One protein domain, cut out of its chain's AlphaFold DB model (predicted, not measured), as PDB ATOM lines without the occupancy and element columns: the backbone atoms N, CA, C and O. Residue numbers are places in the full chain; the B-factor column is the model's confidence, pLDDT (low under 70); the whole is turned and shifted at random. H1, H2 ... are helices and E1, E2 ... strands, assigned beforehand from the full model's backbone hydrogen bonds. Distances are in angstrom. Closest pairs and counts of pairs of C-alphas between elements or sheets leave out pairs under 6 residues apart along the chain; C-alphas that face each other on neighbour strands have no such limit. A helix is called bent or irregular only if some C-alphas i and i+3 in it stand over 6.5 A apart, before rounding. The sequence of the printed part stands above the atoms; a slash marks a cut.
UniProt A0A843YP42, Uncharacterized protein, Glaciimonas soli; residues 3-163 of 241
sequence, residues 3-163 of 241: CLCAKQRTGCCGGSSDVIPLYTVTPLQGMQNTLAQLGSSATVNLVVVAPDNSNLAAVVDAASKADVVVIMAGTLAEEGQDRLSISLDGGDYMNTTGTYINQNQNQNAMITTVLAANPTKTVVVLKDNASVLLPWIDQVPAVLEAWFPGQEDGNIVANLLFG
ATOM      1  N   CYS A   3      -4.943 -19.557  20.385       23.95
ATOM      2  CA  CYS A   3      -5.477 -20.874  20.012       23.95
ATOM      3  C   CYS A   3      -4.693 -21.988  20.710       23.95
ATOM      4  O   CYS A   3      -3.466 -21.949  20.691       23.95
ATOM      5  N   LEU A   4      -5.384 -22.966  21.300       27.75
ATOM      6  CA  LEU A   4      -4.786 -24.175  21.880       27.75
ATOM      7  C   LEU A   4      -4.921 -25.346  20.901       27.75
ATOM      8  O   LEU A   4      -6.021 -25.537  20.396       27.75
ATOM      9  N   CYS A   5      -3.858 -26.122  20.659       33.62
ATOM     10  CA  CYS A   5      -3.910 -27.358  19.864       33.62
ATOM     11  C   CYS A   5      -3.350 -28.552  20.649       33.62
ATOM     12  O   CYS A   5      -2.242 -28.469  21.176       33.62
ATOM     13  N   ALA A   6      -4.110 -29.650  20.709       34.28
ATOM     14  CA  ALA A   6      -3.630 -30.973  21.121       34.28
ATOM     15  C   ALA A   6      -3.227 -31.765  19.868       34.28
ATOM     16  O   ALA A   6      -3.847 -31.593  18.825       34.28
ATOM     17  N   LYS A   7      -2.141 -32.548  19.912       36.47
ATOM     18  CA  LYS A   7      -1.536 -33.181  18.725       36.47
ATOM     19  C   LYS A   7      -1.961 -34.646  18.584       36.47
ATOM     20  O   LYS A   7      -1.761 -35.405  19.521       36.47
ATOM     21  N   GLN A   8      -2.325 -35.049  17.364       41.22
ATOM     22  CA  GLN A   8      -2.181 -36.425  16.863       41.22
ATOM     23  C   GLN A   8      -1.083 -36.465  15.785       41.22
ATOM     24  O   GLN A   8      -0.805 -35.449  15.137       41.22
ATOM     25  N   ARG A   9      -0.372 -37.593  15.643       40.81
ATOM     26  CA  ARG A   9       0.693 -37.746  14.637       40.81
ATOM     27  C   ARG A   9       0.090 -37.680  13.228       40.81
ATOM     28  O   ARG A   9      -0.822 -38.429  12.914       40.81
ATOM     29  N   THR A  10       0.637 -36.809  12.386       36.72
ATOM     30  CA  THR A  10       0.462 -36.843  10.930       36.72
ATOM     31  C   THR A  10       1.237 -38.031  10.374       36.72
ATOM     32  O   THR A  10       2.468 -38.001  10.364       36.72
ATOM     33  N   GLY A  11       0.533 -39.079   9.965       41.66
ATOM     34  CA  GLY A  11       1.097 -40.282   9.358       41.66
ATOM     35  C   GLY A  11      -0.029 -41.265   9.082       41.66
ATOM     36  O   GLY A  11      -0.888 -41.451   9.942       41.66
ATOM     37  N   CYS A  12      -0.062 -41.797   7.863       48.19
ATOM     38  CA  CYS A  12      -1.022 -42.801   7.431       48.19
ATOM     39  C   CYS A  12      -1.054 -43.953   8.441       48.19
ATOM     40  O   CYS A  12      -0.048 -44.286   9.064       48.19
ATOM     41  N   CYS A  13      -2.237 -44.531   8.614       57.09
ATOM     42  CA  CYS A  13      -2.416 -45.803   9.299       57.09
ATOM     43  C   CYS A  13      -1.351 -46.809   8.829       57.09
ATOM     44  O   CYS A  13      -0.978 -46.798   7.652       57.09
ATOM     45  N   GLY A  14      -0.830 -47.617   9.755       65.38
ATOM     46  CA  GLY A  14       0.259 -48.552   9.466       65.38
ATOM     47  C   GLY A  14      -0.124 -49.584   8.401       65.38
ATOM     48  O   GLY A  14      -1.303 -49.773   8.092       65.38
ATOM     49  N   GLY A  15       0.872 -50.283   7.863       74.75
ATOM     50  CA  GLY A  15       0.680 -51.327   6.855       74.75
ATOM     51  C   GLY A  15       1.292 -50.980   5.501       74.75
ATOM     52  O   GLY A  15       2.130 -50.088   5.379       74.75
ATOM     53  N   SER A  16       0.888 -51.715   4.467       80.38
ATOM     54  CA  SER A  16       1.490 -51.641   3.128       80.38
ATOM     55  C   SER A  16       1.227 -50.327   2.385       80.38
ATOM     56  O   SER A  16       1.955 -50.005   1.446       80.38
ATOM     57  N   SER A  17       0.217 -49.559   2.804       79.62
ATOM     58  CA  SER A  17      -0.137 -48.262   2.217       79.62
ATOM     59  C   SER A  17       0.544 -47.062   2.879       79.62
ATOM     60  O   SER A  17       0.247 -45.930   2.495       79.62
ATOM     61  N   ASP A  18       1.410 -47.270   3.876       76.94
ATOM     62  CA  ASP A  18       2.124 -46.168   4.518       76.94
ATOM     63  C   ASP A  18       3.123 -45.506   3.553       76.94
ATOM     64  O   ASP A  18       3.772 -46.152   2.725       76.94
ATOM     65  N   VAL A  19       3.241 -44.185   3.657       77.50
ATOM     66  CA  VAL A  19       4.094 -43.363   2.799       77.50
ATOM     67  C   VAL A  19       4.946 -42.468   3.679       77.50
ATOM     68  O   VAL A  19       4.431 -41.746   4.527       77.50
ATOM     69  N   ILE A  20       6.252 -42.441   3.410       81.81
ATOM     70  CA  ILE A  20       7.168 -41.461   3.999       81.81
ATOM     71  C   ILE A  20       7.073 -40.177   3.165       81.81
ATOM     72  O   ILE A  20       7.574 -40.152   2.036       81.81
ATOM     73  N   PRO A  21       6.425 -39.109   3.664       79.69
ATOM     74  CA  PRO A  21       6.271 -37.893   2.884       79.69
ATOM     75  C   PRO A  21       7.594 -37.120   2.832       79.69
ATOM     76  O   PRO A  21       8.419 -37.197   3.744       79.69
ATOM     77  N   LEU A  22       7.780 -36.312   1.785       89.88
ATOM     78  CA  LEU A  22       8.969 -35.454   1.655       89.88
ATOM     79  C   LEU A  22       9.048 -34.389   2.761       89.88
ATOM     80  O   LEU A  22      10.134 -33.931   3.111       89.88
ATOM     81  N   TYR A  23       7.896 -33.981   3.293       88.69
ATOM     82  CA  TYR A  23       7.753 -33.056   4.414       88.69
ATOM     83  C   TYR A  23       6.376 -33.240   5.065       88.69
ATOM     84  O   TYR A  23       5.516 -33.925   4.523       88.69
ATOM     85  N   THR A  24       6.147 -32.616   6.223       85.62
ATOM     86  CA  THR A  24       4.811 -32.523   6.833       85.62
ATOM     87  C   THR A  24       4.588 -31.136   7.415       85.62
ATOM     88  O   THR A  24       5.486 -30.552   8.025       85.62
ATOM     89  N   VAL A  25       3.378 -30.606   7.249       91.25
ATOM     90  CA  VAL A  25       2.947 -29.362   7.887       91.25
ATOM     91  C   VAL A  25       2.157 -29.712   9.137       91.25
ATOM     92  O   VAL A  25       1.044 -30.229   9.071       91.25
ATOM     93  N   THR A  26       2.738 -29.420  10.301       87.44
ATOM     94  CA  THR A  26       2.062 -29.669  11.579       87.44
ATOM     95  C   THR A  26       0.849 -28.748  11.758       87.44
ATOM     96  O   THR A  26       0.853 -27.628  11.242       87.44
ATOM     97  N   PRO A  27      -0.151 -29.145  12.563       85.94
ATOM     98  CA  PRO A  27      -1.266 -28.277  12.940       85.94
ATOM     99  C   PRO A  27      -0.870 -26.879  13.424       85.94
ATOM    100  O   PRO A  27      -1.442 -25.883  12.985       85.94
ATOM    101  N   LEU A  28       0.141 -26.794  14.298       89.25
ATOM    102  CA  LEU A  28       0.656 -25.517  14.796       89.25
ATOM    103  C   LEU A  28       1.198 -24.660  13.648       89.25
ATOM    104  O   LEU A  28       0.829 -23.492  13.535       89.25
ATOM    105  N   GLN A  29       2.023 -25.260  12.784       93.00
ATOM    106  CA  GLN A  29       2.617 -24.569  11.641       93.00
ATOM    107  C   GLN A  29       1.544 -24.065  10.673       93.00
ATOM    108  O   GLN A  29       1.603 -22.919  10.247       93.00
ATOM    109  N   GLY A  30       0.541 -24.881  10.351       94.44
ATOM    110  CA  GLY A  30      -0.521 -24.484   9.429       94.44
ATOM    111  C   GLY A  30      -1.396 -23.347   9.957       94.44
ATOM    112  O   GLY A  30      -1.719 -22.414   9.217       94.44
ATOM    113  N   MET A  31      -1.714 -23.357  11.257       91.62
ATOM    114  CA  MET A  31      -2.407 -22.230  11.884       91.62
ATOM    115  C   MET A  31      -1.552 -20.958  11.848       91.62
ATOM    116  O   MET A  31      -2.061 -19.895  11.505       91.62
ATOM    117  N   GLN A  32      -0.252 -21.055  12.142       93.62
ATOM    118  CA  GLN A  32       0.670 -19.916  12.056       93.62
ATOM    119  C   GLN A  32       0.795 -19.377  10.622       93.62
ATOM    120  O   GLN A  32       0.731 -18.165  10.427       93.62
ATOM    121  N   ASN A  33       0.900 -20.261   9.626       95.88
ATOM    122  CA  ASN A  33       0.929 -19.900   8.206       95.88
ATOM    123  C   ASN A  33      -0.327 -19.115   7.810       95.88
ATOM    124  O   ASN A  33      -0.228 -18.045   7.212       95.88
ATOM    125  N   THR A  34      -1.502 -19.622   8.187       94.81
ATOM    126  CA  THR A  34      -2.790 -19.000   7.848       94.81
ATOM    127  C   THR A  34      -2.945 -17.642   8.531       94.81
ATOM    128  O   THR A  34      -3.357 -16.670   7.902       94.81
ATOM    129  N   LEU A  35      -2.551 -17.522   9.802       93.62
ATOM    130  CA  LEU A  35      -2.570 -16.240  10.512       93.62
ATOM    131  C   LEU A  35      -1.637 -15.206   9.874       93.62
ATOM    132  O   LEU A  35      -2.032 -14.049   9.728       93.62
ATOM    133  N   ALA A  36      -0.434 -15.621   9.467       95.12
ATOM    134  CA  ALA A  36       0.501 -14.762   8.750       95.12
ATOM    135  C   ALA A  36      -0.072 -14.312   7.398       95.12
ATOM    136  O   ALA A  36      -0.003 -13.129   7.072       95.12
ATOM    137  N   GLN A  37      -0.703 -15.222   6.649       95.44
ATOM    138  CA  GLN A  37      -1.376 -14.904   5.387       95.44
ATOM    139  C   GLN A  37      -2.513 -13.888   5.573       95.44
ATOM    140  O   GLN A  37      -2.699 -13.010   4.734       95.44
ATOM    141  N   LEU A  38      -3.252 -13.983   6.680       94.12
ATOM    142  CA  LEU A  38      -4.326 -13.053   7.034       94.12
ATOM    143  C   LEU A  38      -3.822 -11.724   7.627       94.12
ATOM    144  O   LEU A  38      -4.635 -10.856   7.940       94.12
ATOM    145  N   GLY A  39      -2.508 -11.553   7.826       95.69
ATOM    146  CA  GLY A  39      -1.937 -10.370   8.480       95.69
ATOM    147  C   GLY A  39      -2.356 -10.219   9.949       95.69
ATOM    148  O   GLY A  39      -2.392  -9.108  10.475       95.69
ATOM    149  N   SER A  40      -2.716 -11.322  10.610       93.56
ATOM    150  CA  SER A  40      -3.240 -11.325  11.976       93.56
ATOM    151  C   SER A  40      -2.120 -11.333  13.018       93.56
ATOM    152  O   SER A  40      -1.137 -12.056  12.889       93.56
ATOM    153  N   SER A  41      -2.305 -10.590  14.111       90.62
ATOM    154  CA  SER A  41      -1.413 -10.604  15.282       90.62
ATOM    155  C   SER A  41      -1.800 -11.663  16.327       90.62
ATOM    156  O   SER A  41      -1.365 -11.599  17.478       90.62
ATOM    157  N   ALA A  42      -2.699 -12.584  15.976       89.75
ATOM    158  CA  ALA A  42      -3.085 -13.697  16.832       89.75
ATOM    159  C   ALA A  42      -1.898 -14.626  17.127       89.75
ATOM    160  O   ALA A  42      -0.972 -14.756  16.331       89.75
ATOM    161  N   THR A  43      -1.956 -15.314  18.262       89.19
ATOM    162  CA  THR A  43      -0.959 -16.302  18.664       89.19
ATOM    163  C   THR A  43      -1.586 -17.684  18.802       89.19
ATOM    164  O   THR A  43      -2.762 -17.848  19.130       89.19
ATOM    165  N   VAL A  44      -0.786 -18.712  18.546       88.69
ATOM    166  CA  VAL A  44      -1.205 -20.111  18.651       88.69
ATOM    167  C   VAL A  44      -0.217 -20.813  19.561       88.69
ATOM    168  O   VAL A  44       0.990 -20.745  19.335       88.69
ATOM    169  N   ASN A  45      -0.742 -21.479  20.580       88.31
ATOM    170  CA  ASN A  45       0.006 -22.253  21.552       88.31
ATOM    171  C   ASN A  45      -0.380 -23.728  21.407       88.31
ATOM    172  O   ASN A  45      -1.553 -24.089  21.421       88.31
ATOM    173  N   LEU A  46       0.610 -24.603  21.284       86.50
ATOM    174  CA  LEU A  46       0.388 -26.047  21.289       86.50
ATOM    175  C   LEU A  46       0.503 -26.569  22.725       86.50
ATOM    176  O   LEU A  46       1.486 -26.275  23.402       86.50
ATOM    177  N   VAL A  47      -0.458 -27.383  23.163       86.81
ATOM    178  CA  VAL A  47      -0.345 -28.182  24.389       86.81
ATOM    179  C   VAL A  47      -0.684 -29.622  24.048       86.81
ATOM    180  O   VAL A  47      -1.811 -29.947  23.695       86.81
ATOM    181  N   VAL A  48       0.308 -30.496  24.168       85.19
ATOM    182  CA  VAL A  48       0.122 -31.934  23.968       85.19
ATOM    183  C   VAL A  48      -0.423 -32.530  25.259       85.19
ATOM    184  O   VAL A  48       0.206 -32.405  26.309       85.19
ATOM    185  N   VAL A  49      -1.596 -33.156  25.186       85.06
ATOM    186  CA  VAL A  49      -2.176 -33.878  26.324       85.06
ATOM    187  C   VAL A  49      -1.464 -35.220  26.463       85.06
ATOM    188  O   VAL A  49      -1.202 -35.890  25.464       85.06
ATOM    189  N   ALA A  50      -1.094 -35.586  27.686       82.94
ATOM    190  CA  ALA A  50      -0.522 -36.893  27.968       82.94
ATOM    191  C   ALA A  50      -1.588 -37.989  27.750       82.94
ATOM    192  O   ALA A  50      -2.741 -37.753  28.103       82.94
ATOM    193  N   PRO A  51      -1.236 -39.182  27.232       78.06
ATOM    194  CA  PRO A  51      -2.205 -40.267  27.008       78.06
ATOM    195  C   PRO A  51      -2.994 -40.687  28.259       78.06
ATOM    196  O   PRO A  51      -4.136 -41.120  28.183       78.06
ATOM    197  N   ASP A  52      -2.394 -40.544  29.438       83.06
ATOM    198  CA  ASP A  52      -3.021 -40.834  30.731       83.06
ATOM    199  C   ASP A  52      -3.761 -39.626  31.335       83.06
ATOM    200  O   ASP A  52      -4.232 -39.687  32.469       83.06
ATOM    201  N   ASN A  53      -3.849 -38.512  30.599       88.06
ATOM    202  CA  ASN A  53      -4.377 -37.227  31.049       88.06
ATOM    203  C   ASN A  53      -3.683 -36.646  32.301       88.06
ATOM    204  O   ASN A  53      -4.234 -35.758  32.955       88.06
ATOM    205  N   SER A  54      -2.453 -37.063  32.625       91.25
ATOM    206  CA  SER A  54      -1.714 -36.580  33.807       91.25
ATOM    207  C   SER A  54      -1.488 -35.062  33.830       91.25
ATOM    208  O   SER A  54      -1.398 -34.461  34.900       91.25
ATOM    209  N   ASN A  55      -1.445 -34.412  32.663       89.50
ATOM    210  CA  ASN A  55      -1.297 -32.962  32.530       89.50
ATOM    211  C   ASN A  55      -2.616 -32.214  32.252       89.50
ATOM    212  O   ASN A  55      -2.581 -31.017  31.955       89.50
ATOM    213  N   LEU A  56      -3.776 -32.872  32.368       89.38
ATOM    214  CA  LEU A  56      -5.074 -32.301  31.991       89.38
ATOM    215  C   LEU A  56      -5.413 -31.009  32.752       89.38
ATOM    216  O   LEU A  56      -5.998 -30.098  32.174       89.38
ATOM    217  N   ALA A  57      -4.980 -30.866  34.009       94.25
ATOM    218  CA  ALA A  57      -5.174 -29.630  34.772       94.25
ATOM    219  C   ALA A  57      -4.515 -28.406  34.103       94.25
ATOM    220  O   ALA A  57      -5.116 -27.334  34.034       94.25
ATOM    221  N   ALA A  58      -3.306 -28.566  33.555       89.69
ATOM    222  CA  ALA A  58      -2.615 -27.499  32.831       89.69
ATOM    223  C   ALA A  58      -3.280 -27.201  31.475       89.69
ATOM    224  O   ALA A  58      -3.332 -26.049  31.046       89.69
ATOM    225  N   VAL A  59      -3.825 -28.230  30.816       90.00
ATOM    226  CA  VAL A  59      -4.591 -28.093  29.564       90.00
ATOM    227  C   VAL A  59      -5.859 -27.274  29.804       90.00
ATOM    228  O   VAL A  59      -6.145 -26.351  29.047       90.00
ATOM    229  N   VAL A  60      -6.588 -27.570  30.881       93.75
ATOM    230  CA  VAL A  60      -7.800 -26.847  31.295       93.75
ATOM    231  C   VAL A  60      -7.495 -25.388  31.621       93.75
ATOM    232  O   VAL A  60      -8.196 -24.496  31.142       93.75
ATOM    233  N   ASP A  61      -6.424 -25.121  32.374       92.19
ATOM    234  CA  ASP A  61      -5.995 -23.751  32.674       92.19
ATOM    235  C   ASP A  61      -5.693 -22.966  31.386       92.19
ATOM    236  O   ASP A  61      -6.193 -21.853  31.202       92.19
ATOM    237  N   ALA A  62      -4.962 -23.574  30.446       90.25
ATOM    238  CA  ALA A  62      -4.680 -22.970  29.148       90.25
ATOM    239  C   ALA A  62      -5.957 -22.733  28.321       90.25
ATOM    240  O   ALA A  62      -6.121 -21.654  27.746       90.25
ATOM    241  N   ALA A  63      -6.874 -23.704  28.286       92.50
ATOM    242  CA  ALA A  63      -8.133 -23.631  27.546       92.50
ATOM    243  C   ALA A  63      -9.067 -22.531  28.076       92.50
ATOM    244  O   ALA A  63      -9.672 -21.802  27.288       92.50
ATOM    245  N   SER A  64      -9.129 -22.358  29.401       93.25
ATOM    246  CA  SER A  64      -9.949 -21.321  30.048       93.25
ATOM    247  C   SER A  64      -9.489 -19.892  29.728       93.25
ATOM    248  O   SER A  64     -10.281 -18.953  29.744       93.25
ATOM    249  N   LYS A  65      -8.199 -19.722  29.403       92.38
ATOM    250  CA  LYS A  65      -7.567 -18.438  29.049       92.38
ATOM    251  C   LYS A  65      -7.489 -18.203  27.538       92.38
ATOM    252  O   LYS A  65      -6.984 -17.160  27.111       92.38
ATOM    253  N   ALA A  66      -7.894 -19.183  26.734       92.19
ATOM    254  CA  ALA A  66      -7.839 -19.117  25.283       92.19
ATOM    255  C   ALA A  66      -9.064 -18.385  24.719       92.19
ATOM    256  O   ALA A  66     -10.182 -18.529  25.212       92.19
ATOM    257  N   ASP A  67      -8.859 -17.625  23.643       94.19
ATOM    258  CA  ASP A  67      -9.978 -17.001  22.931       94.19
ATOM    259  C   ASP A  67     -10.767 -18.043  22.134       94.19
ATOM    260  O   ASP A  67     -11.974 -17.899  21.973       94.19
ATOM    261  N   VAL A  68     -10.074 -19.061  21.617       93.69
ATOM    262  CA  VAL A  68     -10.624 -20.203  20.880       93.69
ATOM    263  C   VAL A  68      -9.791 -21.435  21.232       93.69
ATOM    264  O   VAL A  68      -8.567 -21.356  21.327       93.69
ATOM    265  N   VAL A  69     -10.434 -22.582  21.402       94.56
ATOM    266  CA  VAL A  69      -9.769 -23.866  21.646       94.56
ATOM    267  C   VAL A  69      -9.991 -24.781  20.446       94.56
ATOM    268  O   VAL A  69     -11.119 -24.941  19.987       94.56
ATOM    269  N   VAL A  70      -8.916 -25.386  19.941       95.19
ATOM    270  CA  VAL A  70      -8.964 -26.376  18.860       95.19
ATOM    271  C   VAL A  70      -8.447 -27.699  19.413       95.19
ATOM    272  O   VAL A  70      -7.246 -27.929  19.536       95.19
ATOM    273  N   ILE A  71      -9.359 -28.591  19.773       93.81
ATOM    274  CA  ILE A  71      -8.988 -29.937  20.203       93.81
ATOM    275  C   ILE A  71      -8.746 -30.764  18.944       93.81
ATOM    276  O   ILE A  71      -9.589 -30.744  18.056       93.81
ATOM    277  N   MET A  72      -7.630 -31.487  18.850       89.56
ATOM    278  CA  MET A  72      -7.483 -32.533  17.832       89.56
ATOM    279  C   MET A  72      -7.465 -33.880  18.528       89.56
ATOM    280  O   MET A  72      -6.720 -34.060  19.491       89.56
ATOM    281  N   ALA A  73      -8.311 -34.776  18.049       88.44
ATOM    282  CA  ALA A  73      -8.542 -36.094  18.613       88.44
ATOM    283  C   ALA A  73      -8.803 -37.079  17.477       88.44
ATOM    284  O   ALA A  73      -9.174 -36.675  16.375       88.44
ATOM    285  N   GLY A  74      -8.633 -38.366  17.728       86.25
ATOM    286  CA  GLY A  74      -8.778 -39.354  16.672       86.25
ATOM    287  C   GLY A  74      -8.308 -40.735  17.078       86.25
ATOM    288  O   GLY A  74      -8.125 -41.030  18.254       86.25
ATOM    289  N   THR A  75      -8.129 -41.599  16.086       80.94
ATOM    290  CA  THR A  75      -7.731 -42.999  16.295       80.94
ATOM    291  C   THR A  75      -6.630 -43.391  15.322       80.94
ATOM    292  O   THR A  75      -6.443 -42.754  14.285       80.94
ATOM    293  N   LEU A  76      -5.880 -44.435  15.669       76.06
ATOM    294  CA  LEU A  76      -4.955 -45.114  14.767       76.06
ATOM    295  C   LEU A  76      -5.458 -46.540  14.501       76.06
ATOM    296  O   LEU A  76      -6.292 -47.062  15.232       76.06
ATOM    297  N   ALA A  77      -5.051 -47.095  13.365       76.94
ATOM    298  CA  ALA A  77      -5.394 -48.434  12.905       76.94
ATOM    299  C   ALA A  77      -4.273 -48.905  11.977       76.94
ATOM    300  O   ALA A  77      -3.478 -48.090  11.490       76.94
ATOM    301  N   GLU A  78      -4.204 -50.208  11.742       75.94
ATOM    302  CA  GLU A  78      -3.152 -50.831  10.950       75.94
ATOM    303  C   GLU A  78      -3.715 -51.994  10.129       75.94
ATOM    304  O   GLU A  78      -4.667 -52.665  10.529       75.94
ATOM    305  N   GLU A  79      -3.120 -52.228   8.960       80.38
ATOM    306  CA  GLU A  79      -3.419 -53.405   8.152       80.38
ATOM    307  C   GLU A  79      -3.230 -54.711   8.945       80.38
ATOM    308  O   GLU A  79      -2.239 -54.915   9.642       80.38
ATOM    309  N   GLY A  80      -4.181 -55.635   8.799       82.44
ATOM    310  CA  GLY A  80      -4.117 -56.953   9.435       82.44
ATOM    311  C   GLY A  80      -4.617 -56.987  10.881       82.44
ATOM    312  O   GLY A  80      -4.565 -58.051  11.499       82.44
ATOM    313  N   GLN A  81      -5.120 -55.868  11.413       80.12
ATOM    314  CA  GLN A  81      -5.725 -55.806  12.741       80.12
ATOM    315  C   GLN A  81      -7.006 -54.969  12.739       80.12
ATOM    316  O   GLN A  81      -7.012 -53.801  12.357       80.12
ATOM    317  N   ASP A  82      -8.092 -55.560  13.234       83.44
ATOM    318  CA  ASP A  82      -9.321 -54.825  13.508       83.44
ATOM    319  C   ASP A  82      -9.182 -53.990  14.787       83.44
ATOM    320  O   ASP A  82      -8.537 -54.399  15.759       83.44
ATOM    321  N   ARG A  83      -9.845 -52.829  14.823       81.31
ATOM    322  CA  ARG A  83      -9.984 -52.061  16.068       81.31
ATOM    323  C   ARG A  83     -10.809 -52.866  17.075       81.31
ATOM    324  O   ARG A  83     -11.836 -53.439  16.723       81.31
ATOM    325  N   LEU A  84     -10.416 -52.823  18.349       78.44
ATOM    326  CA  LEU A  84     -11.162 -53.475  19.436       78.44
ATOM    327  C   LEU A  84     -12.528 -52.843  19.697       78.44
ATOM    328  O   LEU A  84     -13.450 -53.498  20.176       78.44
ATOM    329  N   SER A  85     -12.622 -51.543  19.456       83.69
ATOM    330  CA  SER A  85     -13.821 -50.750  19.659       83.69
ATOM    331  C   SER A  85     -13.788 -49.565  18.707       83.69
ATOM    332  O   SER A  85     -12.724 -49.100  18.300       83.69
ATOM    333  N   ILE A  86     -14.967 -49.053  18.378       86.19
ATOM    334  CA  ILE A  86     -15.120 -47.795  17.648       86.19
ATOM    335  C   ILE A  86     -15.087 -46.566  18.577       86.19
ATOM    336  O   ILE A  86     -15.276 -45.440  18.129       86.19
ATOM    337  N   SER A  87     -14.904 -46.755  19.887       88.31
ATOM    338  CA  SER A  87     -14.669 -45.646  20.812       88.31
ATOM    339  C   SER A  87     -13.365 -44.921  20.464       88.31
ATOM    340  O   SER A  87     -12.371 -45.568  20.137       88.31
ATOM    341  N   LEU A  88     -13.329 -43.595  20.636       85.00
ATOM    342  CA  LEU A  88     -12.081 -42.812  20.612       85.00
ATOM    343  C   LEU A  88     -11.039 -43.317  21.625       85.00
ATOM    344  O   LEU A  88      -9.847 -43.110  21.432       85.00
ATOM    345  N   ASP A  89     -11.486 -44.007  22.678       85.31
ATOM    346  CA  ASP A  89     -10.626 -44.590  23.712       85.31
ATOM    347  C   ASP A  89     -10.314 -46.079  23.452       85.31
ATOM    348  O   ASP A  89      -9.720 -46.747  24.298       85.31
ATOM    349  N   GLY A  90     -10.750 -46.625  22.310       72.44
ATOM    350  CA  GLY A  90     -10.782 -48.061  22.005       72.44
ATOM    351  C   GLY A  90      -9.425 -48.741  21.805       72.44
ATOM    352  O   GLY A  90      -9.359 -49.969  21.808       72.44
ATOM    353  N   GLY A  91      -8.344 -47.969  21.686       65.94
ATOM    354  CA  GLY A  91      -7.000 -48.483  21.421       65.94
ATOM    355  C   GLY A  91      -6.604 -48.421  19.953       65.94
ATOM    356  O   GLY A  91      -7.452 -48.416  19.068       65.94
ATOM    357  N   ASP A  92      -5.290 -48.347  19.734       62.28
ATOM    358  CA  ASP A  92      -4.700 -48.015  18.437       62.28
ATOM    359  C   ASP A  92      -4.238 -49.261  17.671       62.28
ATOM    360  O   ASP A  92      -4.587 -49.425  16.506       62.28
ATOM    361  N   TYR A  93      -3.442 -50.132  18.307       61.19
ATOM    362  CA  TYR A  93      -2.937 -51.380  17.710       61.19
ATOM    363  C   TYR A  93      -2.259 -52.291  18.751       61.19
ATOM    364  O   TYR A  93      -1.894 -51.875  19.859       61.19
ATOM    365  N   MET A  94      -2.083 -53.563  18.391       57.44
ATOM    366  CA  MET A  94      -1.285 -54.544  19.130       57.44
ATOM    367  C   MET A  94       0.178 -54.431  18.711       57.44
ATOM    368  O   MET A  94       0.501 -54.600  17.539       57.44
ATOM    369  N   ASN A  95       1.088 -54.170  19.651       58.53
ATOM    370  CA  ASN A  95       2.515 -54.177  19.337       58.53
ATOM    371  C   ASN A  95       3.023 -55.595  19.015       58.53
ATOM    372  O   ASN A  95       2.360 -56.603  19.263       58.53
ATOM    373  N   THR A  96       4.262 -55.680  18.533       55.72
ATOM    374  CA  THR A  96       4.925 -56.943  18.166       55.72
ATOM    375  C   THR A  96       5.085 -57.937  19.322       55.72
ATOM    376  O   THR A  96       5.474 -59.077  19.087       55.72
ATOM    377  N   THR A  97       4.818 -57.530  20.570       62.22
ATOM    378  CA  THR A  97       4.847 -58.400  21.755       62.22
ATOM    379  C   THR A  97       3.458 -58.863  22.189       62.22
ATOM    380  O   THR A  97       3.327 -59.457  23.256       62.22
ATOM    381  N   GLY A  98       2.412 -58.590  21.405       57.19
ATOM    382  CA  GLY A  98       1.048 -58.953  21.774       57.19
ATOM    383  C   GLY A  98       0.509 -58.107  22.933       57.19
ATOM    384  O   GLY A  98      -0.257 -58.599  23.755       57.19
ATOM    385  N   THR A  99       0.930 -56.843  23.043       58.19
ATOM    386  CA  THR A  99       0.413 -55.872  24.019       58.19
ATOM    387  C   THR A  99      -0.325 -54.752  23.295       58.19
ATOM    388  O   THR A  99       0.229 -54.130  22.388       58.19
ATOM    389  N   TYR A 100      -1.560 -54.461  23.713       58.44
ATOM    390  CA  TYR A 100      -2.315 -53.327  23.180       58.44
ATOM    391  C   TYR A 100      -1.603 -52.047  23.602       58.44
ATOM    392  O   TYR A 100      -1.482 -51.768  24.796       58.44
ATOM    393  N   ILE A 101      -1.141 -51.269  22.628       58.69
ATOM    394  CA  ILE A 101      -0.726 -49.898  22.880       58.69
ATOM    395  C   ILE A 101      -1.936 -49.031  22.571       58.69
ATOM    396  O   ILE A 101      -2.449 -49.007  21.457       58.69
ATOM    397  N   ASN A 102      -2.408 -48.329  23.588       64.06
ATOM    398  CA  ASN A 102      -3.433 -47.318  23.436       64.06
ATOM    399  C   ASN A 102      -2.765 -45.980  23.762       64.06
ATOM    400  O   ASN A 102      -2.612 -45.627  24.929       64.06
ATOM    401  N   GLN A 103      -2.267 -45.287  22.732       62.25
ATOM    402  CA  GLN A 103      -1.688 -43.946  22.891       62.25
ATOM    403  C   GLN A 103      -2.780 -42.871  22.987       62.25
ATOM    404  O   GLN A 103      -2.480 -41.713  23.262       62.25
ATOM    405  N   ASN A 104      -4.031 -43.285  22.805       65.81
ATOM    406  CA  ASN A 104      -5.222 -42.473  22.637       65.81
ATOM    407  C   ASN A 104      -6.249 -42.719  23.764       65.81
ATOM    408  O   ASN A 104      -7.453 -42.554  23.570       65.81
ATOM    409  N   GLN A 105      -5.785 -43.110  24.957       73.81
ATOM    410  CA  GLN A 105      -6.654 -43.349  26.110       73.81
ATOM    411  C   GLN A 105      -7.296 -42.047  26.600       73.81
ATOM    412  O   GLN A 105      -6.678 -40.985  26.612       73.81
ATOM    413  N   ASN A 106      -8.532 -42.149  27.091       85.44
ATOM    414  CA  ASN A 106      -9.229 -41.084  27.815       85.44
ATOM    415  C   ASN A 106      -9.437 -39.775  27.024       85.44
ATOM    416  O   ASN A 106      -9.621 -38.710  27.629       85.44
ATOM    417  N   GLN A 107      -9.453 -39.831  25.693       89.56
ATOM    418  CA  GLN A 107      -9.767 -38.694  24.836       89.56
ATOM    419  C   GLN A 107     -11.184 -38.182  25.084       89.56
ATOM    420  O   GLN A 107     -11.374 -36.973  25.165       89.56
ATOM    421  N   ASN A 108     -12.175 -39.058  25.291       92.69
ATOM    422  CA  ASN A 108     -13.538 -38.603  25.595       92.69
ATOM    423  C   ASN A 108     -13.603 -37.784  26.894       92.69
ATOM    424  O   ASN A 108     -14.285 -36.755  26.958       92.69
ATOM    425  N   ALA A 109     -12.866 -38.213  27.924       92.00
ATOM    426  CA  ALA A 109     -12.771 -37.496  29.193       92.00
ATOM    427  C   ALA A 109     -12.018 -36.166  29.034       92.00
ATOM    428  O   ALA A 109     -12.467 -35.138  29.548       92.00
ATOM    429  N   MET A 110     -10.917 -36.163  28.274       92.81
ATOM    430  CA  MET A 110     -10.163 -34.953  27.939       92.81
ATOM    431  C   MET A 110     -11.046 -33.938  27.212       92.81
ATOM    432  O   MET A 110     -11.144 -32.795  27.657       92.81
ATOM    433  N   ILE A 111     -11.751 -34.365  26.162       94.06
ATOM    434  CA  ILE A 111     -12.629 -33.505  25.364       94.06
ATOM    435  C   ILE A 111     -13.718 -32.908  26.251       94.06
ATOM    436  O   ILE A 111     -13.854 -31.690  26.303       94.06
ATOM    437  N   THR A 112     -14.431 -33.738  27.014       96.00
ATOM    438  CA  THR A 112     -15.488 -33.275  27.931       96.00
ATOM    439  C   THR A 112     -14.959 -32.242  28.933       96.00
ATOM    440  O   THR A 112     -15.585 -31.208  29.163       96.00
ATOM    441  N   THR A 113     -13.772 -32.478  29.495       94.88
ATOM    442  CA  THR A 113     -13.170 -31.578  30.490       94.88
ATOM    443  C   THR A 113     -12.737 -30.247  29.868       94.88
ATOM    444  O   THR A 113     -12.972 -29.184  30.443       94.88
ATOM    445  N   VAL A 114     -12.134 -30.275  28.678       92.69
ATOM    446  CA  VAL A 114     -11.716 -29.059  27.963       92.69
ATOM    447  C   VAL A 114     -12.928 -28.267  27.463       92.69
ATOM    448  O   VAL A 114     -12.932 -27.039  27.561       92.69
ATOM    449  N   LEU A 115     -13.987 -28.945  27.006       93.88
ATOM    450  CA  LEU A 115     -15.256 -28.310  26.644       93.88
ATOM    451  C   LEU A 115     -15.867 -27.564  27.831       93.88
ATOM    452  O   LEU A 115     -16.294 -26.425  27.671       93.88
ATOM    453  N   ALA A 116     -15.843 -28.142  29.034       96.62
ATOM    454  CA  ALA A 116     -16.319 -27.454  30.234       96.62
ATOM    455  C   ALA A 116     -15.503 -26.185  30.560       96.62
ATOM    456  O   ALA A 116     -16.056 -25.211  31.071       96.62
ATOM    457  N   ALA A 117     -14.206 -26.168  30.237       94.94
ATOM    458  CA  ALA A 117     -13.334 -25.013  30.445       94.94
ATOM    459  C   ALA A 117     -13.587 -23.872  29.444       94.94
ATOM    460  O   ALA A 117     -13.380 -22.704  29.780       94.94
ATOM    461  N   ASN A 118     -14.024 -24.192  28.220       93.31
ATOM    462  CA  ASN A 118     -14.344 -23.209  27.183       93.31
ATOM    463  C   ASN A 118     -15.547 -23.653  26.318       93.31
ATOM    464  O   ASN A 118     -15.388 -24.046  25.159       93.31
ATOM    465  N   PRO A 119     -16.782 -23.579  26.842       93.38
ATOM    466  CA  PRO A 119     -17.936 -24.252  26.232       93.38
ATOM    467  C   PRO A 119     -18.453 -23.592  24.954       93.38
ATOM    468  O   PRO A 119     -19.188 -24.210  24.193       93.38
ATOM    469  N   THR A 120     -18.106 -22.327  24.700       92.38
ATOM    470  CA  THR A 120     -18.694 -21.553  23.589       92.38
ATOM    471  C   THR A 120     -17.767 -21.386  22.394       92.38
ATOM    472  O   THR A 120     -18.245 -21.132  21.290       92.38
ATOM    473  N   LYS A 121     -16.451 -21.518  22.592       92.19
ATOM    474  CA  LYS A 121     -15.437 -21.252  21.562       92.19
ATOM    475  C   LYS A 121     -14.456 -22.411  21.425       92.19
ATOM    476  O   LYS A 121     -13.259 -22.199  21.254       92.19
ATOM    477  N   THR A 122     -14.977 -23.630  21.487       91.25
ATOM    478  CA  THR A 122     -14.203 -24.847  21.238       91.25
ATOM    479  C   THR A 122     -14.640 -25.504  19.935       91.25
ATOM    480  O   THR A 122     -15.832 -25.610  19.653       91.25
ATOM    481  N   VAL A 123     -13.665 -25.963  19.154       94.50
ATOM    482  CA  VAL A 123     -13.861 -26.828  17.989       94.50
ATOM    483  C   VAL A 123     -13.095 -28.123  18.225       94.50
ATOM    484  O   VAL A 123     -11.944 -28.079  18.662       94.50
ATOM    485  N   VAL A 124     -13.714 -29.264  17.927       94.56
ATOM    486  CA  VAL A 124     -13.021 -30.559  17.902       94.56
ATOM    487  C   VAL A 124     -12.743 -30.936  16.449       94.56
ATOM    488  O   VAL A 124     -13.656 -31.004  15.634       94.56
ATOM    489  N   VAL A 125     -11.477 -31.159  16.115       95.06
ATOM    490  CA  VAL A 125     -11.027 -31.673  14.823       95.06
ATOM    491  C   VAL A 125     -10.773 -33.167  14.979       95.06
ATOM    492  O   VAL A 125      -9.896 -33.561  15.751       95.06
ATOM    493  N   LEU A 126     -11.538 -33.979  14.260       92.19
ATOM    494  CA  LEU A 126     -11.388 -35.427  14.250       92.19
ATOM    495  C   LEU A 126     -10.387 -35.852  13.175       92.19
ATOM    496  O   LEU A 126     -10.375 -35.318  12.064       92.19
ATOM    497  N   LYS A 127      -9.499 -36.767  13.561       87.94
ATOM    498  CA  LYS A 127      -8.479 -37.403  12.722       87.94
ATOM    499  C   LYS A 127      -8.488 -38.896  12.971       87.94
ATOM    500  O   LYS A 127      -7.584 -39.456  13.594       87.94
ATOM    501  N   ASP A 128      -9.573 -39.520  12.563       84.88
ATOM    502  CA  ASP A 128      -9.773 -40.949  12.679       84.88
ATOM    503  C   ASP A 128      -9.708 -41.631  11.305       84.88
ATOM    504  O   ASP A 128      -9.551 -41.021  10.245       84.88
ATOM    505  N   ASN A 129      -9.698 -42.953  11.355       82.50
ATOM    506  CA  ASN A 129      -9.554 -43.846  10.206       82.50
ATOM    507  C   ASN A 129     -10.869 -44.521   9.817       82.50
ATOM    508  O   ASN A 129     -11.005 -45.049   8.716       82.50
ATOM    509  N   ALA A 130     -11.836 -44.487  10.723       85.75
ATOM    510  CA  ALA A 130     -13.205 -44.911  10.533       85.75
ATOM    511  C   ALA A 130     -14.062 -44.191  11.574       85.75
ATOM    512  O   ALA A 130     -13.539 -43.740  12.594       85.75
ATOM    513  N   SER A 131     -15.378 -44.172  11.356       89.12
ATOM    514  CA  SER A 131     -16.337 -43.568  12.281       89.12
ATOM    515  C   SER A 131     -16.090 -43.983  13.732       89.12
ATOM    516  O   SER A 131     -15.805 -45.158  14.014       89.12
ATOM    517  N   VAL A 132     -16.266 -43.031  14.642       89.25
ATOM    518  CA  VAL A 132     -16.114 -43.225  16.086       89.25
ATOM    519  C   VAL A 132     -17.368 -42.819  16.851       89.25
ATOM    520  O   VAL A 132     -18.231 -42.106  16.334       89.25
ATOM    521  N   LEU A 133     -17.466 -43.251  18.109       91.31
ATOM    522  CA  LEU A 133     -18.492 -42.757  19.029       91.31
ATOM    523  C   LEU A 133     -18.140 -41.356  19.538       91.31
ATOM    524  O   LEU A 133     -17.015 -41.106  19.969       91.31
ATOM    525  N   LEU A 134     -19.135 -40.467  19.550       93.31
ATOM    526  CA  LEU A 134     -18.991 -39.061  19.942       93.31
ATOM    527  C   LEU A 134     -19.940 -38.712  21.108       93.31
ATOM    528  O   LEU A 134     -20.889 -37.948  20.925       93.31
ATOM    529  N   PRO A 135     -19.730 -39.241  22.329       93.19
ATOM    530  CA  PRO A 135     -20.655 -39.039  23.456       93.19
ATOM    531  C   PRO A 135     -20.786 -37.569  23.904       93.19
ATOM    532  O   PRO A 135     -21.753 -37.195  24.564       93.19
ATOM    533  N   TRP A 136     -19.827 -36.720  23.532       93.94
ATOM    534  CA  TRP A 136     -19.783 -35.280  23.807       93.94
ATOM    535  C   TRP A 136     -20.336 -34.417  22.657       93.94
ATOM    536  O   TRP A 136     -20.286 -33.191  22.746       93.94
ATOM    537  N   ILE A 137     -20.874 -35.015  21.584       93.50
ATOM    538  CA  ILE A 137     -21.278 -34.287  20.366       93.50
ATOM    539  C   ILE A 137     -22.309 -33.180  20.619       93.50
ATOM    540  O   ILE A 137     -22.248 -32.131  19.988       93.50
ATOM    541  N   ASP A 138     -23.224 -33.375  21.572       92.06
ATOM    542  CA  ASP A 138     -24.254 -32.385  21.908       92.06
ATOM    543  C   ASP A 138     -23.703 -31.237  22.801       92.06
ATOM    544  O   ASP A 138     -24.408 -30.262  23.055       92.06
ATOM    545  N   GLN A 139     -22.452 -31.327  23.281       92.00
ATOM    546  CA  GLN A 139     -21.796 -30.317  24.135       92.00
ATOM    547  C   GLN A 139     -20.866 -29.374  23.358       92.00
ATOM    548  O   GLN A 139     -20.543 -28.287  23.835       92.00
ATOM    549  N   VAL A 140     -20.392 -29.795  22.185       91.38
ATOM    550  CA  VAL A 140     -19.384 -29.064  21.412       91.38
ATOM    551  C   VAL A 140     -20.032 -28.088  20.415       91.38
ATOM    552  O   VAL A 140     -20.972 -28.456  19.711       91.38
ATOM    553  N   PRO A 141     -19.526 -26.847  20.285       92.25
ATOM    554  CA  PRO A 141     -20.035 -25.894  19.296       92.25
ATOM    555  C   PRO A 141     -19.853 -26.326  17.836       92.25
ATOM    556  O   PRO A 141     -20.703 -26.027  16.994       92.25
ATOM    557  N   ALA A 142     -18.728 -26.971  17.519       93.56
ATOM    558  CA  ALA A 142     -18.408 -27.416  16.170       93.56
ATOM    559  C   ALA A 142     -17.464 -28.625  16.166       93.56
ATOM    560  O   ALA A 142     -16.522 -28.704  16.958       93.56
ATOM    561  N   VAL A 143     -17.687 -29.516  15.202       95.62
ATOM    562  CA  VAL A 143     -16.784 -30.620  14.873       95.62
ATOM    563  C   VAL A 143     -16.350 -30.485  13.422       95.62
ATOM    564  O   VAL A 143     -17.181 -30.233  12.548       95.62
ATOM    565  N   LEU A 144     -15.052 -30.642  13.176       95.19
ATOM    566  CA  LEU A 144     -14.475 -30.748  11.843       95.19
ATOM    567  C   LEU A 144     -13.916 -32.157  11.667       95.19
ATOM    568  O   LEU A 144     -12.900 -32.492  12.266       95.19
ATOM    569  N   GLU A 145     -14.563 -32.958  10.830       95.19
ATOM    570  CA  GLU A 145     -14.025 -34.253  10.418       95.19
ATOM    571  C   GLU A 145     -12.965 -34.047   9.329       95.19
ATOM    572  O   GLU A 145     -13.287 -33.576   8.233       95.19
ATOM    573  N   ALA A 146     -11.704 -34.338   9.654       90.75
ATOM    574  CA  ALA A 146     -10.559 -34.127   8.772       90.75
ATOM    575  C   ALA A 146      -9.943 -35.436   8.259       90.75
ATOM    576  O   ALA A 146      -9.145 -35.374   7.320       90.75
ATOM    577  N   TRP A 147     -10.310 -36.593   8.821       88.88
ATOM    578  CA  TRP A 147      -9.750 -37.898   8.476       88.88
ATOM    579  C   TRP A 147      -8.206 -37.881   8.513       88.88
ATOM    580  O   TRP A 147      -7.582 -37.503   9.507       88.88
ATOM    581  N   PHE A 148      -7.570 -38.242   7.398       84.75
ATOM    582  CA  PHE A 148      -6.124 -38.298   7.192       84.75
ATOM    583  C   PHE A 148      -5.703 -37.389   6.013       84.75
ATOM    584  O   PHE A 148      -5.454 -37.864   4.907       84.75
ATOM    585  N   PRO A 149      -5.573 -36.065   6.216       86.06
ATOM    586  CA  PRO A 149      -5.348 -35.083   5.140       86.06
ATOM    587  C   PRO A 149      -3.912 -35.063   4.565       86.06
ATOM    588  O   PRO A 149      -3.555 -34.179   3.785       86.06
ATOM    589  N   GLY A 150      -3.075 -36.041   4.925       86.50
ATOM    590  CA  GLY A 150      -1.733 -36.227   4.374       86.50
ATOM    591  C   GLY A 150      -0.709 -35.180   4.828       86.50
ATOM    592  O   GLY A 150      -0.787 -34.628   5.925       86.50
ATOM    593  N   GLN A 151       0.294 -34.924   3.985       88.81
ATOM    594  CA  GLN A 151       1.438 -34.062   4.318       88.81
ATOM    595  C   GLN A 151       1.084 -32.583   4.556       88.81
ATOM    596  O   GLN A 151       1.825 -31.888   5.249       88.81
ATOM    597  N   GLU A 152      -0.043 -32.112   4.017       93.81
ATOM    598  CA  GLU A 152      -0.529 -30.726   4.127       93.81
ATOM    599  C   GLU A 152      -1.576 -30.535   5.238       93.81
ATOM    600  O   GLU A 152      -2.240 -29.498   5.296       93.81
ATOM    601  N   ASP A 153      -1.717 -31.516   6.135       88.62
ATOM    602  CA  ASP A 153      -2.695 -31.536   7.228       88.62
ATOM    603  C   ASP A 153      -2.876 -30.179   7.920       88.62
ATOM    604  O   ASP A 153      -3.979 -29.628   7.955       88.62
ATOM    605  N   GLY A 154      -1.786 -29.597   8.426       90.69
ATOM    606  CA  GLY A 154      -1.857 -28.340   9.156       90.69
ATOM    607  C   GLY A 154      -2.449 -27.194   8.337       90.69
ATOM    608  O   GLY A 154      -3.280 -26.451   8.859       90.69
ATOM    609  N   ASN A 155      -2.036 -27.037   7.076       95.69
ATOM    610  CA  ASN A 155      -2.540 -25.969   6.210       95.69
ATOM    611  C   ASN A 155      -4.014 -26.200   5.857       95.69
ATOM    612  O   ASN A 155      -4.803 -25.259   5.889       95.69
ATOM    613  N   ILE A 156      -4.403 -27.447   5.569       93.75
ATOM    614  CA  ILE A 156      -5.788 -27.810   5.236       93.75
ATOM    615  C   ILE A 156      -6.718 -27.509   6.413       93.75
ATOM    616  O   ILE A 156      -7.698 -26.779   6.255       93.75
ATOM    617  N   VAL A 157      -6.394 -28.025   7.603       92.25
ATOM    618  CA  VAL A 157      -7.207 -27.817   8.808       92.25
ATOM    619  C   VAL A 157      -7.289 -26.332   9.151       92.25
ATOM    620  O   VAL A 157      -8.377 -25.828   9.428       92.25
ATOM    621  N   ALA A 158      -6.171 -25.605   9.093       93.94
ATOM    622  CA  ALA A 158      -6.172 -24.177   9.377       93.94
ATOM    623  C   ALA A 158      -7.035 -23.393   8.376       93.94
ATOM    624  O   ALA A 158      -7.891 -22.618   8.796       93.94
ATOM    625  N   ASN A 159      -6.897 -23.642   7.074       94.38
ATOM    626  CA  ASN A 159      -7.686 -22.952   6.056       94.38
ATOM    627  C   ASN A 159      -9.201 -23.114   6.260       94.38
ATOM    628  O   ASN A 159      -9.959 -22.157   6.083       94.38
ATOM    629  N   LEU A 160      -9.639 -24.302   6.686       94.50
ATOM    630  CA  LEU A 160     -11.042 -24.573   7.005       94.50
ATOM    631  C   LEU A 160     -11.491 -23.869   8.291       94.50
ATOM    632  O   LEU A 160     -12.548 -23.242   8.310       94.50
ATOM    633  N   LEU A 161     -10.690 -23.929   9.360       92.88
ATOM    634  CA  LEU A 161     -11.025 -23.298  10.643       92.88
ATOM    635  C   LEU A 161     -11.067 -21.766  10.561       92.88
ATOM    636  O   LEU A 161     -11.895 -21.137  11.215       92.88
ATOM    637  N   PHE A 162     -10.184 -21.167   9.759       91.88
ATOM    638  CA  PHE A 162     -10.132 -19.721   9.540       91.88
ATOM    639  C   PHE A 162     -11.046 -19.245   8.400       91.88
ATOM    640  O   PHE A 162     -11.148 -18.041   8.173       91.88
ATOM    641  N   GLY A 163     -11.716 -20.160   7.692       93.12
ATOM    642  CA  GLY A 163     -12.655 -19.826   6.621       93.12
ATOM    643  C   GLY A 163     -12.005 -19.238   5.366       93.12
ATOM    644  O   GLY A 163     -12.692 -18.600   4.571       93.12
TER     645      GLY A 163
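This is residues 3 to 163 of the 241 residues of an uncharacterized protein of Glaciimonas soli (UniProt A0A843YP42). A five-stranded parallel sheet is the middle of three layers, with H1 and H4 covering one face and H3 the other, while H2 touches H3 and only grazes the sheet. Long loops, chiefly residues 75 to 106, reach out beyond the last residues of the strands. The printed part has 161 residues, with four named helices and five named strands along the chain as E1 H1 E2 H2 E3 H3 E4 E5 H4; the sheet's order is E2 E1 E3 E4 E5. The class is mixed, helices and strands, with under half of the residues in named elements. The whole is compact, with a radius of gyration of the C-alphas of 15.7 A and spans of 48 by 36 by 25 A.

The sheet holds E2, residues 43 to 46; E1, residues 3 to 5, beginning at C-alpha 3 (-5.477, -20.874, 20.012); E3, residues 68 to 74, 19.7 A long; E4, residues 122 to 127, 16.2 A; and E5, residues 142 to 145. The helices are H1, residues 27 to 37, 15.4 A; H2, residues 56 to 64, 12.2 A; H3, residues 107 to 117, 15.2 A; and H4, residues 150 to 161, 17.1 A, ending at C-alpha 161 (-11.025, -23.298, 10.643). H4 is irregular: C-alphas 151 and 154 are 8.2 A apart.

The sheet is twisted, its C-alphas up to 4.3 A off the best plane; E2 and E5 are its edge strands. Across its neighbour pairs, N 45 and O 3 of E2 and E1 are 2.8 A apart, N 70 and O 4 of E3 and E1 2.9 A, N 125 and O 71 of E4 and E3 2.7 A, and N 126 and O 144 of E4 and E5 2.8 A, within hydrogen-bond range. E1, H1, E2 and E3, H3, E4 are strand-helix-strand units, two parallel neighbour strands with a helix between, and E2, H2, E3 is a split one, with E1 between its strands; the three crossovers are right-handed. H1 lies over E2 and E1 at a height over the sheet of 9.7 A. H3, on the opposite face, lies over E3 and E4 at 9.6 A. H4 lies over E4, on the same face as H1, and touches H1 at a steep tilt of 55 degrees, the closest C-alphas being those of Pro 27 and Gly 154, 3.8 A apart. H2 touches H3 at a steep tilt of 40 degrees, the closest C-alphas being those of Ser 64 and Ala 117, 5.0 A apart. H1, H2 and H3 have every O i to N i+4 pair within hydrogen-bond range; H4 has 6 of 8.

The C-alphas of Gly 39 and Gly 98, the two farthest apart, are 50.5 A from each other. The printed part has no cut. The links E1 to H1, E3 to H3 and E4 to E5 are long. Mean pLDDT of the printed part is 83.1; residues 3 to 14 and 91 to 104 are under 70.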